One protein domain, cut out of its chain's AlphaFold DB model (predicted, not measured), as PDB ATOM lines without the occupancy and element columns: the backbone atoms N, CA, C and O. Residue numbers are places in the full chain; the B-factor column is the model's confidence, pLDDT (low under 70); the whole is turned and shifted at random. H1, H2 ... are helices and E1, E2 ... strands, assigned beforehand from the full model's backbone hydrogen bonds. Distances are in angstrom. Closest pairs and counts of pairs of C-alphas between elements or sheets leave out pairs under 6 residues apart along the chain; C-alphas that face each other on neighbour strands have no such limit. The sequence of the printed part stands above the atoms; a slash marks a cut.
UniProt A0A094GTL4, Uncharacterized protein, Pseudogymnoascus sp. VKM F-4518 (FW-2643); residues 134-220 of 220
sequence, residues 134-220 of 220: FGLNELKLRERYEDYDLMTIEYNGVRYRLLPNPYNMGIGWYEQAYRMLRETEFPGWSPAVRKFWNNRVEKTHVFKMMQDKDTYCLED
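Overview. This is residues 134 to 220 of the 220 residues of an uncharacterized protein of Pseudogymnoascus sp. VKM F-4518 (FW-2643) (UniProt A0A094GTL4). What does the model look like? It is a flat, loosely joined group of helices in which H1 and H2 run the same way and H3 runs back the opposite way, with H2 and H3 each at only a shallow tilt to H1, while H4 begins close to H1 and H2, packs on both near His 205 and Val 206, and runs away from H1 at a steep tilt. The hairpin of E1 and E2 carries the line of H1 onward, with residues 154 to 159 sticking out at one end, while residues 211 to 220, of which 211 to 214 belong to H4, stick out elsewhere as an arm. What is it made of? The printed part has 87 residues, mostly helix by class, with four named helices and two antiparallel strands in the order H1, E1, E2, H2, H3, H4. How spread out is it? It is only just compact, close to loose, with a radius of gyration of the C-alphas of 14.1 A and spans of 38 by 35 by 17 A.

Arrangement. What follows the first helix? H1, residues 136 to 150, has a tight link to E1, residues 152 to 155, which forms an antiparallel hairpin with E2, residues 158 to 161, at 155 degrees between directions. N 153 and O 160 are 2.9 A apart and N 160 and O 153 are 2.8 A apart, both within hydrogen-bond range. How do the later helices stand to H1? H2, residues 172 to 183, is close but not clearly touching, running the same way at a shallow tilt of 25 degrees; the closest C-alphas, of Arg 144 and Trp 173, are 7.9 A apart. H3, residues 191 to 201, touches no helix; its closest C-alpha to H1 is that of Arg 200, 7.3 A from that of Leu 150. What does the last helix touch? H4, residues 205 to 214, touches residues 143 to 147 of H1 at a steep tilt of 69.6 degrees, only just short of about perpendicular, the closest C-alphas being those of Glu 143 and His 205 at 6.3 A. It touches residues 174 to 178 of H2, about perpendicular at 88 degrees, the C-alphas of Tyr 174 and Val 206 being closest at 5.6 A. Are the helix backbones complete? In H1, H2, H3 and H4 every O i to N i+4 pair is within hydrogen-bond range.

Along the chain. Where does the first helix begin? C-alpha 136 of H1 is at (23.704, 39.348, 32.047), and H1 measures 20.7 A from first to last C-alpha. How long are the others? E1 measures 10.0 A, E2 9.9 A, H2 17.0 A, H3 15.2 A and H4 14.6 A. Where does H4 end? C-alpha 214 is at (23.542, 17.418, 27.066).

Size, cuts and confidence. How large is it? The two C-alphas farthest apart, of Gly 157 and Asp 220, are 48.0 A apart. Is it continuous? The printed part has no cut, and no link is long. Where is confidence low? The mean pLDDT of the printed part is 77.3, and residues 184 to 189 and 212 to 220 are under 70.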
ATOM      1  N   PHE A 134      24.035  47.813  31.701       83.38
ATOM      2  CA  PHE A 134      24.599  46.568  31.185       83.38
ATOM      3  C   PHE A 134      24.559  45.458  32.242       83.38
ATOM      4  O   PHE A 134      24.935  45.666  33.393       83.38
ATOM      5  N   GLY A 135      24.117  44.271  31.836       86.06
ATOM      6  CA  GLY A 135      23.987  43.113  32.712       86.06
ATOM      7  C   GLY A 135      23.901  41.812  31.923       86.06
ATOM      8  O   GLY A 135      24.017  41.805  30.697       86.06
ATOM      9  N   LEU A 136      23.656  40.701  32.622       88.00
ATOM     10  CA  LEU A 136      23.704  39.348  32.047       88.00
ATOM     11  C   LEU A 136      22.778  39.155  30.837       88.00
ATOM     12  O   LEU A 136      23.153  38.490  29.878       88.00
ATOM     13  N   ASN A 137      21.585  39.756  30.841       87.19
ATOM     14  CA  ASN A 137      20.654  39.629  29.716       87.19
ATOM     15  C   ASN A 137      21.155  40.356  28.458       87.19
ATOM     16  O   ASN A 137      20.938  39.874  27.346       87.19
ATOM     17  N   GLU A 138      21.827  41.500  28.625       87.19
ATOM     18  CA  GLU A 138      22.443  42.233  27.514       87.19
ATOM     19  C   GLU A 138      23.709  41.523  27.022       87.19
ATOM     20  O   GLU A 138      23.927  41.454  25.814       87.19
ATOM     21  N   LEU A 139      24.490  40.922  27.929       86.19
ATOM     22  CA  LEU A 139      25.614  40.056  27.569       86.19
ATOM     23  C   LEU A 139      25.142  38.878  26.708       86.19
ATOM     24  O   LEU A 139      25.618  38.720  25.590       86.19
ATOM     25  N   LYS A 140      24.120  38.139  27.154       87.56
ATOM     26  CA  LYS A 140      23.533  37.038  26.372       87.56
ATOM     27  C   LYS A 140      22.996  37.504  25.020       87.56
ATOM     28  O   LYS A 140      23.067  36.774  24.042       87.56
ATOM     29  N   LEU A 141      22.421  38.707  24.938       87.69
ATOM     30  CA  LEU A 141      21.994  39.266  23.652       87.69
ATOM     31  C   LEU A 141      23.184  39.525  22.725       87.69
ATOM     32  O   LEU A 141      23.087  39.212  21.540       87.69
ATOM     33  N   ARG A 142      24.287  40.061  23.253       86.31
ATOM     34  CA  ARG A 142      25.527  40.264  22.496       86.31
ATOM     35  C   ARG A 142      26.063  38.947  21.952       86.31
ATOM     36  O   ARG A 142      26.291  38.864  20.755       86.31
ATOM     37  N   GLU A 143      26.184  37.933  22.801       88.12
ATOM     38  CA  GLU A 143      26.670  36.598  22.428       88.12
ATOM     39  C   GLU A 143      25.873  36.006  21.256       88.12
ATOM     40  O   GLU A 143      26.449  35.473  20.313       88.12
ATOM     41  N   ARG A 144      24.544  36.180  21.250       88.88
ATOM     42  CA  ARG A 144      23.702  35.734  20.128       88.88
ATOM     43  C   ARG A 144      23.988  36.482  18.823       88.88
ATOM     44  O   ARG A 144      23.968  35.871  17.758       88.88
ATOM     45  N   TYR A 145      24.218  37.795  18.880       88.31
ATOM     46  CA  TYR A 145      24.593  38.568  17.690       88.31
ATOM     47  C   TYR A 145      26.007  38.228  17.208       88.31
ATOM     48  O   TYR A 145      26.221  38.144  16.003       88.31
ATOM     49  N   GLU A 146      26.943  37.967  18.125       87.38
ATOM     50  CA  GLU A 146      28.291  37.492  17.792       87.38
ATOM     51  C   GLU A 146      28.240  36.147  17.063       87.38
ATOM     52  O   GLU A 146      28.866  36.001  16.016       87.38
ATOM     53  N   ASP A 147      27.443  35.199  17.558       89.44
ATOM     54  CA  ASP A 147      27.221  33.916  16.893       89.44
ATOM     55  C   ASP A 147      26.574  34.099  15.514       89.44
ATOM     56  O   ASP A 147      27.024  33.521  14.526       89.44
ATOM     57  N   TYR A 148      25.527  34.923  15.425       87.88
ATOM     58  CA  TYR A 148      24.831  35.207  14.170       87.88
ATOM     59  C   TYR A 148      25.761  35.808  13.102       87.88
ATOM     60  O   TYR A 148      25.739  35.382  11.941       87.88
ATOM     61  N   ASP A 149      26.619  36.753  13.488       84.94
ATOM     62  CA  ASP A 149      27.588  37.366  12.582       84.94
ATOM     63  C   ASP A 149      28.733  36.391  12.239       84.94
ATOM     64  O   ASP A 149      29.114  36.283  11.072       84.94
ATOM     65  N   LEU A 150      29.239  35.615  13.208       87.12
ATOM     66  CA  LEU A 150      30.278  34.594  12.990       87.12
ATOM     67  C   LEU A 150      29.832  33.517  11.986       87.12
ATOM     68  O   LEU A 150      30.641  33.015  11.192       87.12
ATOM     69  N   MET A 151      28.542  33.187  12.017       86.44
ATOM     70  CA  MET A 151      27.908  32.178  11.170       86.44
ATOM     71  C   MET A 151      27.282  32.763   9.900       86.44
ATOM     72  O   MET A 151      26.606  32.057   9.148       86.44
ATOM     73  N   THR A 152      27.543  34.039   9.617       83.44
ATOM     74  CA  THR A 152      27.287  34.634   8.310       83.44
ATOM     75  C   THR A 152      28.503  34.406   7.411       83.44
ATOM     76  O   THR A 152      29.633  34.756   7.755       83.44
ATOM     77  N   ILE A 153      28.282  33.802   6.245       78.50
ATOM     78  CA  ILE A 153      29.337  33.517   5.265       78.50
ATOM     79  C   ILE A 153      29.039  34.208   3.944       78.50
ATOM     80  O   ILE A 153      27.885  34.398   3.572       78.50
ATOM     81  N   GLU A 154      30.090  34.558   3.220       79.06
ATOM     82  CA  GLU A 154      29.987  35.042   1.853       79.06
ATOM     83  C   GLU A 154      30.600  33.996   0.930       79.06
ATOM     84  O   GLU A 154      31.749  33.592   1.109       79.06
ATOM     85  N   TYR A 155      29.808  33.508  -0.018       70.88
ATOM     86  CA  TYR A 155      30.227  32.494  -0.973       70.88
ATOM     87  C   TYR A 155      29.691  32.867  -2.353       70.88
ATOM     88  O   TYR A 155      28.498  33.105  -2.514       70.88
ATOM     89  N   ASN A 156      30.586  32.967  -3.339       75.69
ATOM     90  CA  ASN A 156      30.276  33.427  -4.698       75.69
ATOM     91  C   ASN A 156      29.521  34.774  -4.742       75.69
ATOM     92  O   ASN A 156      28.598  34.947  -5.533       75.69
ATOM     93  N   GLY A 157      29.881  35.718  -3.862       74.19
ATOM     94  CA  GLY A 157      29.226  37.032  -3.756       74.19
ATOM     95  C   GLY A 157      27.816  36.996  -3.152       74.19
ATOM     96  O   GLY A 157      27.156  38.028  -3.057       74.19
ATOM     97  N   VAL A 158      27.343  35.823  -2.722       71.44
ATOM     98  CA  VAL A 158      26.075  35.660  -2.013       71.44
ATOM     99  C   VAL A 158      26.359  35.522  -0.523       71.44
ATOM    100  O   VAL A 158      27.156  34.687  -0.091       71.44
ATOM    101  N   ARG A 159      25.690  36.350   0.284       76.88
ATOM    102  CA  ARG A 159      25.772  36.294   1.744       76.88
ATOM    103  C   ARG A 159      24.735  35.314   2.292       76.88
ATOM    104  O   ARG A 159      23.536  35.576   2.217       76.88
ATOM    105  N   TYR A 160      25.199  34.230   2.898       77.81
ATOM    106  CA  TYR A 160      24.374  33.228   3.566       77.81
ATOM    107  C   TYR A 160      24.364  33.468   5.074       77.81
ATOM    108  O   TYR A 160      25.412  33.635   5.697       77.81
ATOM    109  N   ARG A 161      23.165  33.470   5.661       82.62
ATOM    110  CA  ARG A 161      22.937  33.598   7.106       82.62
ATOM    111  C   ARG A 161      22.465  32.255   7.626       82.62
ATOM    112  O   ARG A 161      21.361  31.829   7.304       82.62
ATOM    113  N   LEU A 162      23.336  31.577   8.362       84.00
ATOM    114  CA  LEU A 162      23.137  30.172   8.728       84.00
ATOM    115  C   LEU A 162      22.454  30.003  10.081       84.00
ATOM    116  O   LEU A 162      21.908  28.946  10.373       84.00
ATOM    117  N   LEU A 163      22.444  31.068  10.879       88.19
ATOM    118  CA  LEU A 163      21.670  31.164  12.104       88.19
ATOM    119  C   LEU A 163      20.488  32.121  11.914       88.19
ATOM    120  O   LEU A 163      20.576  33.054  11.105       88.19
ATOM    121  N   PRO A 164      19.392  31.936  12.670       88.38
ATOM    122  CA  PRO A 164      18.280  32.871  12.646       88.38
ATOM    123  C   PRO A 164      18.713  34.215  13.245       88.38
ATOM    124  O   PRO A 164      19.599  34.278  14.096       88.38
ATOM    125  N   ASN A 165      18.078  35.310  12.826       86.62
ATOM    126  CA  ASN A 165      18.341  36.622  13.416       86.62
ATOM    127  C   ASN A 165      17.887  36.632  14.895       86.62
ATOM    128  O   ASN A 165      16.725  36.326  15.154       86.62
ATOM    129  N   PRO A 166      18.744  37.008  15.865       86.31
ATOM    130  CA  PRO A 166      18.412  36.959  17.294       86.31
ATOM    131  C   PRO A 166      17.419  38.015  17.786       86.31
ATOM    132  O   PRO A 166      17.036  38.010  18.964       86.31
ATOM    133  N   TYR A 167      16.986  38.920  16.913       82.38
ATOM    134  CA  TYR A 167      16.031  39.968  17.236       82.38
ATOM    135  C   TYR A 167      14.711  39.416  17.806       82.38
ATOM    136  O   TYR A 167      14.047  38.589  17.192       82.38
ATOM    137  N   ASN A 168      14.316  39.904  18.988       78.94
ATOM    138  CA  ASN A 168      13.081  39.537  19.703       78.94
ATOM    139  C   ASN A 168      12.878  38.045  20.026       78.94
ATOM    140  O   ASN A 168      11.788  37.655  20.428       78.94
ATOM    141  N   MET A 169      13.919  37.217  19.936       81.81
ATOM    142  CA  MET A 169      13.792  35.777  20.189       81.81
ATOM    143  C   MET A 169      14.131  35.345  21.622       81.81
ATOM    144  O   MET A 169      13.747  34.260  22.060       81.81
ATOM    145  N   GLY A 170      14.849  36.182  22.374       84.94
ATOM    146  CA  GLY A 170      15.235  35.872  23.752       84.94
ATOM    147  C   GLY A 170      16.021  34.559  23.858       84.94
ATOM    148  O   GLY A 170      16.944  34.321  23.083       84.94
ATOM    149  N   ILE A 171      15.666  33.716  24.832       84.19
ATOM    150  CA  ILE A 171      16.353  32.436  25.072       84.19
ATOM    151  C   ILE A 171      15.973  31.347  24.058       84.19
ATOM    152  O   ILE A 171      16.784  30.466  23.786       84.19
ATOM    153  N   GLY A 172      14.784  31.437  23.448       85.88
ATOM    154  CA  GLY A 172      14.330  30.490  22.420       85.88
ATOM    155  C   GLY A 172      15.192  30.519  21.156       85.88
ATOM    156  O   GLY A 172      15.206  29.561  20.387       85.88
ATOM    157  N   TRP A 173      15.979  31.584  20.972       90.88
ATOM    158  CA  TRP A 173      16.944  31.678  19.883       90.88
ATOM    159  C   TRP A 173      17.952  30.527  19.870       90.88
ATOM    160  O   TRP A 173      18.218  29.988  18.804       90.88
ATOM    161  N   TYR A 174      18.485  30.121  21.031       88.38
ATOM    162  CA  TYR A 174      19.523  29.085  21.086       88.38
ATOM    163  C   TYR A 174      19.010  27.733  20.579       88.38
ATOM    164  O   TYR A 174      19.732  27.021  19.890       88.38
ATOM    165  N   GLU A 175      17.750  27.395  20.866       86.81
ATOM    166  CA  GLU A 175      17.134  26.160  20.377       86.81
ATOM    167  C   GLU A 175      16.955  26.184  18.855       86.81
ATOM    168  O   GLU A 175      17.298  25.220  18.169       86.81
ATOM    169  N   GLN A 176      16.463  27.299  18.304       88.19
ATOM    170  CA  GLN A 176      16.290  27.414  16.858       88.19
ATOM    171  C   GLN A 176      17.639  27.446  16.129       88.19
ATOM    172  O   GLN A 176      17.804  26.769  15.116       88.19
ATOM    173  N   ALA A 177      18.613  28.186  16.662       89.81
ATOM    174  CA  ALA A 177      19.976  28.225  16.149       89.81
ATOM    175  C   ALA A 177      20.606  26.825  16.150       89.81
ATOM    176  O   ALA A 177      21.181  26.415  15.146       89.81
ATOM    177  N   TYR A 178      20.424  26.054  17.227       85.44
ATOM    178  CA  TYR A 178      20.895  24.673  17.290       85.44
ATOM    179  C   TYR A 178      20.268  23.786  16.217       85.44
ATOM    180  O   TYR A 178      20.978  23.069  15.510       85.44
ATOM    181  N   ARG A 179      18.943  23.852  16.073       83.94
ATOM    182  CA  ARG A 179      18.227  23.077  15.059       83.94
ATOM    183  C   ARG A 179      18.776  23.365  13.667       83.94
ATOM    184  O   ARG A 179      19.113  22.432  12.947       83.94
ATOM    185  N   MET A 180      18.972  24.644  13.340       85.56
ATOM    186  CA  MET A 180      19.575  25.031  12.069       85.56
ATOM    187  C   MET A 180      20.994  24.483  11.930       85.56
ATOM    188  O   MET A 180      21.298  23.910  10.894       85.56
ATOM    189  N   LEU A 181      21.847  24.557  12.955       81.00
ATOM    190  CA  LEU A 181      23.202  23.991  12.883       81.00
ATOM    191  C   LEU A 181      23.220  22.483  12.605       81.00
ATOM    192  O   LEU A 181      24.121  22.019  11.910       81.00
ATOM    193  N   ARG A 182      22.237  21.731  13.115       73.38
ATOM    194  CA  ARG A 182      22.101  20.290  12.853       73.38
ATOM    195  C   ARG A 182      21.537  19.971  11.476       73.38
ATOM    196  O   ARG A 182      21.982  19.019  10.850       73.38
ATOM    197  N   GLU A 183      20.539  20.731  11.045       72.81
ATOM    198  CA  GLU A 183      19.845  20.524   9.768       72.81
ATOM    199  C   GLU A 183      20.620  21.100   8.580       72.81
ATOM    200  O   GLU A 183      20.322  20.782   7.430       72.81
ATOM    201  N   THR A 184      21.626  21.938   8.844       68.50
ATOM    202  CA  THR A 184      22.507  22.507   7.826       68.50
ATOM    203  C   THR A 184      23.469  21.434   7.305       68.50
ATOM    204  O   THR A 184      24.661  21.419   7.602       68.50
ATOM    205  N   GLU A 185      22.945  20.529   6.484       58.31
ATOM    206  CA  GLU A 185      23.735  19.715   5.572       58.31
ATOM    207  C   GLU A 185      23.826  20.445   4.234       58.31
ATOM    208  O   GLU A 185      22.872  20.529   3.464       58.31
ATOM    209  N   PHE A 186      24.994  21.001   3.942       58.88
ATOM    210  CA  PHE A 186      25.250  21.564   2.626       58.88
ATOM    211  C   PHE A 186      25.752  20.462   1.686       58.88
ATOM    212  O   PHE A 186      26.814  19.875   1.938       58.88
ATOM    213  N   PRO A 187      25.046  20.183   0.579       50.50
ATOM    214  CA  PRO A 187      25.513  19.214  -0.398       50.50
ATOM    215  C   PRO A 187      26.862  19.661  -0.989       50.50
ATOM    216  O   PRO A 187      27.007  20.793  -1.446       50.50
ATOM    217  N   GLY A 188      27.859  18.767  -0.973       58.81
ATOM    218  CA  GLY A 188      29.164  18.993  -1.618       58.81
ATOM    219  C   GLY A 188      30.300  19.518  -0.727       58.81
ATOM    220  O   GLY A 188      31.305  19.996  -1.250       58.81
ATOM    221  N   TRP A 189      30.197  19.437   0.604       66.00
ATOM    222  CA  TRP A 189      31.291  19.853   1.494       66.00
ATOM    223  C   TRP A 189      32.560  19.017   1.332       66.00
ATOM    224  O   TRP A 189      32.598  17.835   1.680       66.00
ATOM    225  N   SER A 190      33.638  19.666   0.890       73.81
ATOM    226  CA  SER A 190      34.975  19.084   0.972       73.81
ATOM    227  C   SER A 190      35.402  18.926   2.445       73.81
ATOM    228  O   SER A 190      34.927  19.667   3.315       73.81
ATOM    229  N   PRO A 191      36.341  18.014   2.759       79.31
ATOM    230  CA  PRO A 191      36.874  17.869   4.116       79.31
ATOM    231  C   PRO A 191      37.411  19.183   4.709       79.31
ATOM    232  O   PRO A 191      37.284  19.421   5.909       79.31
ATOM    233  N   ALA A 192      37.964  20.064   3.867       76.12
ATOM    234  CA  ALA A 192      38.470  21.370   4.281       76.12
ATOM    235  C   ALA A 192      37.342  22.326   4.708       76.12
ATOM    236  O   ALA A 192      37.450  22.960   5.757       76.12
ATOM    237  N   VAL A 193      36.245  22.383   3.942       74.19
ATOM    238  CA  VAL A 193      35.064  23.198   4.280       74.19
ATOM    239  C   VAL A 193      34.423  22.693   5.569       74.19
ATOM    240  O   VAL A 193      34.125  23.488   6.455       74.19
ATOM    241  N   ARG A 194      34.318  21.367   5.731       74.50
ATOM    242  CA  ARG A 194      33.805  20.752   6.961       74.50
ATOM    243  C   ARG A 194      34.664  21.094   8.182       74.50
ATOM    244  O   ARG A 194      34.130  21.468   9.218       74.50
ATOM    245  N   LYS A 195      35.995  21.017   8.062       78.56
ATOM    246  CA  LYS A 195      36.917  21.377   9.153       78.56
ATOM    247  C   LYS A 195      36.828  22.861   9.517       78.56
ATOM    248  O   LYS A 195      36.799  23.196  10.698       78.56
ATOM    249  N   PHE A 196      36.786  23.742   8.517       79.44
ATOM    250  CA  PHE A 196      36.607  25.180   8.727       79.44
ATOM    251  C   PHE A 196      35.288  25.480   9.444       79.44
ATOM    252  O   PHE A 196      35.263  26.271  10.388       79.44
ATOM    253  N   TRP A 197      34.212  24.813   9.027       77.81
ATOM    254  CA  TRP A 197      32.898  24.972   9.626       77.81
ATOM    255  C   TRP A 197      32.851  24.512  11.078       77.81
ATOM    256  O   TRP A 197      32.463  25.295  11.938       77.81
ATOM    257  N   ASN A 198      33.311  23.292  11.368       80.12
ATOM    258  CA  ASN A 198      33.323  22.765  12.733       80.12
ATOM    259  C   ASN A 198      34.107  23.687  13.676       80.12
ATOM    260  O   ASN A 198      33.619  24.017  14.749       80.12
ATOM    261  N   ASN A 199      35.250  24.218  13.226       84.12
ATOM    262  CA  ASN A 199      36.029  25.181  14.005       84.12
ATOM    263  C   ASN A 199      35.245  26.473  14.316       84.12
ATOM    264  O   ASN A 199      35.420  27.059  15.383       84.12
ATOM    265  N   ARG A 200      34.391  26.940  13.396       86.31
ATOM    266  CA  ARG A 200      33.518  28.097  13.645       86.31
ATOM    267  C   ARG A 200      32.374  27.756  14.589       86.31
ATOM    268  O   ARG A 200      32.155  28.516  15.524       86.31
ATOM    269  N   VAL A 201      31.700  26.625  14.384       85.62
ATOM    270  CA  VAL A 201      30.626  26.146  15.270       85.62
ATOM    271  C   VAL A 201      31.133  26.022  16.706       85.62
ATOM    272  O   VAL A 201      30.516  26.575  17.608       85.62
ATOM    273  N   GLU A 202      32.293  25.397  16.913       85.44
ATOM    274  CA  GLU A 202      32.914  25.211  18.235       85.44
ATOM    275  C   GLU A 202      33.215  26.531  18.967       85.44
ATOM    276  O   GLU A 202      33.313  26.563  20.194       85.44
ATOM    277  N   LYS A 203      33.347  27.638  18.227       87.38
ATOM    278  CA  LYS A 203      33.563  28.978  18.792       87.38
ATOM    279  C   LYS A 203      32.273  29.683  19.198       87.38
ATOM    280  O   LYS A 203      32.359  30.668  19.929       87.38
ATOM    281  N   THR A 204      31.117  29.211  18.733       87.94
ATOM    282  CA  THR A 204      29.830  29.844  19.036       87.94
ATOM    283  C   THR A 204      29.407  29.606  20.483       87.94
ATOM    284  O   THR A 204      29.671  28.557  21.079       87.94
ATOM    285  N   HIS A 205      28.710  30.578  21.059       88.69
ATOM    286  CA  HIS A 205      28.098  30.454  22.378       88.69
ATOM    287  C   HIS A 205      26.926  29.481  22.362       88.69
ATOM    288  O   HIS A 205      26.741  28.756  23.335       88.69
ATOM    289  N   VAL A 206      26.175  29.399  21.255       85.75
ATOM    290  CA  VAL A 206      25.127  28.386  21.079       85.75
ATOM    291  C   VAL A 206      25.702  26.982  21.246       85.75
ATOM    292  O   VAL A 206      25.104  26.192  21.965       85.75
ATOM    293  N   PHE A 207      26.876  26.678  20.679       83.94
ATOM    294  CA  PHE A 207      27.509  25.363  20.825       83.94
ATOM    295  C   PHE A 207      27.882  25.050  22.278       83.94
ATOM    296  O   PHE A 207      27.581  23.962  22.765       83.94
ATOM    297  N   LYS A 208      28.450  26.018  23.007       84.12
ATOM    298  CA  LYS A 208      28.749  25.866  24.443       84.12
ATOM    299  C   LYS A 208      27.482  25.616  25.268       84.12
ATOM    300  O   LYS A 208      27.434  24.680  26.054       84.12
ATOM    301  N   MET A 209      26.428  26.392  25.015       79.69
ATOM    302  CA  MET A 209      25.123  26.244  25.674       79.69
ATOM    303  C   MET A 209      24.488  24.862  25.456       79.69
ATOM    304  O   MET A 209      23.727  24.398  26.303       79.69
ATOM    305  N   MET A 210      24.762  24.205  24.324       73.88
ATOM    306  CA  MET A 210      24.277  22.846  24.064       73.88
ATOM    307  C   MET A 210      25.059  21.788  24.841       73.88
ATOM    308  O   MET A 210      24.435  20.877  25.373       73.88
ATOM    309  N   GLN A 211      26.390  21.915  24.940       70.06
ATOM    310  CA  GLN A 211      27.213  20.982  25.725       70.06
ATOM    311  C   GLN A 211      26.754  20.941  27.189       70.06
ATOM    312  O   GLN A 211      26.641  19.870  27.786       70.06
ATOM    313  N   ASP A 212      26.384  22.101  27.731       65.38
ATOM    314  CA  ASP A 212      25.844  22.207  29.086       65.38
ATOM    315  C   ASP A 212      24.458  21.542  29.219       65.38
ATOM    316  O   ASP A 212      24.152  20.961  30.259       65.38
ATOM    317  N   LYS A 213      23.617  21.571  28.172       59.44
ATOM    318  CA  LYS A 213      22.302  20.898  28.164       59.44
ATOM    319  C   LYS A 213      22.399  19.379  28.022       59.44
ATOM    320  O   LYS A 213      21.655  18.681  28.704       59.44
ATOM    321  N   ASP A 214      23.320  18.866  27.207       50.78
ATOM    322  CA  ASP A 214      23.542  17.418  27.066       50.78
ATOM    323  C   ASP A 214      24.097  16.787  28.362       50.78
ATOM    324  O   ASP A 214      23.967  15.584  28.575       50.78
ATOM    325  N   THR A 215      24.628  17.604  29.280       44.50
ATOM    326  CA  THR A 215      25.040  17.177  30.629       44.50
ATOM    327  C   THR A 215      23.843  16.985  31.584       44.50
ATOM    328  O   THR A 215      23.963  16.275  32.574       44.50
ATOM    329  N   TYR A 216      22.667  17.550  31.271       34.06
ATOM    330  CA  TYR A 216      21.423  17.400  32.050       34.06
ATOM    331  C   TYR A 216      20.432  16.380  31.460       34.06
ATOM    332  O   TYR A 216      19.386  16.143  32.055       34.06
ATOM    333  N   CYS A 217      20.738  15.767  30.312       37.09
ATOM    334  CA  CYS A 217      19.894  14.744  29.675       37.09
ATOM    335  C   CYS A 217      20.465  13.316  29.784       37.09
ATOM    336  O   CYS A 217      20.045  12.435  29.037       37.09
ATOM    337  N   LEU A 218      21.417  13.081  30.696       33.59
ATOM    338  CA  LEU A 218      21.972  11.751  30.999       33.59
ATOM    339  C   LEU A 218      21.713  11.283  32.442       33.59
ATOM    340  O   LEU A 218      22.292  10.288  32.870       33.59
ATOM    341  N   GLU A 219      20.816  11.950  33.165       34.59
ATOM    342  CA  GLU A 219      20.254  11.446  34.421       34.59
ATOM    343  C   GLU A 219      18.723  11.472  34.334       34.59
ATOM    344  O   GLU A 219      18.083  12.389  34.833       34.59
ATOM    345  N   ASP A 220      18.164  10.467  33.658       34.50
ATOM    346  CA  ASP A 220      16.825   9.918  33.916       34.50
ATOM    347  C   ASP A 220      16.927   8.383  33.891       34.50
ATOM    348  O   ASP A 220      17.499   7.839  32.912       34.50
TER     349      ASP A 220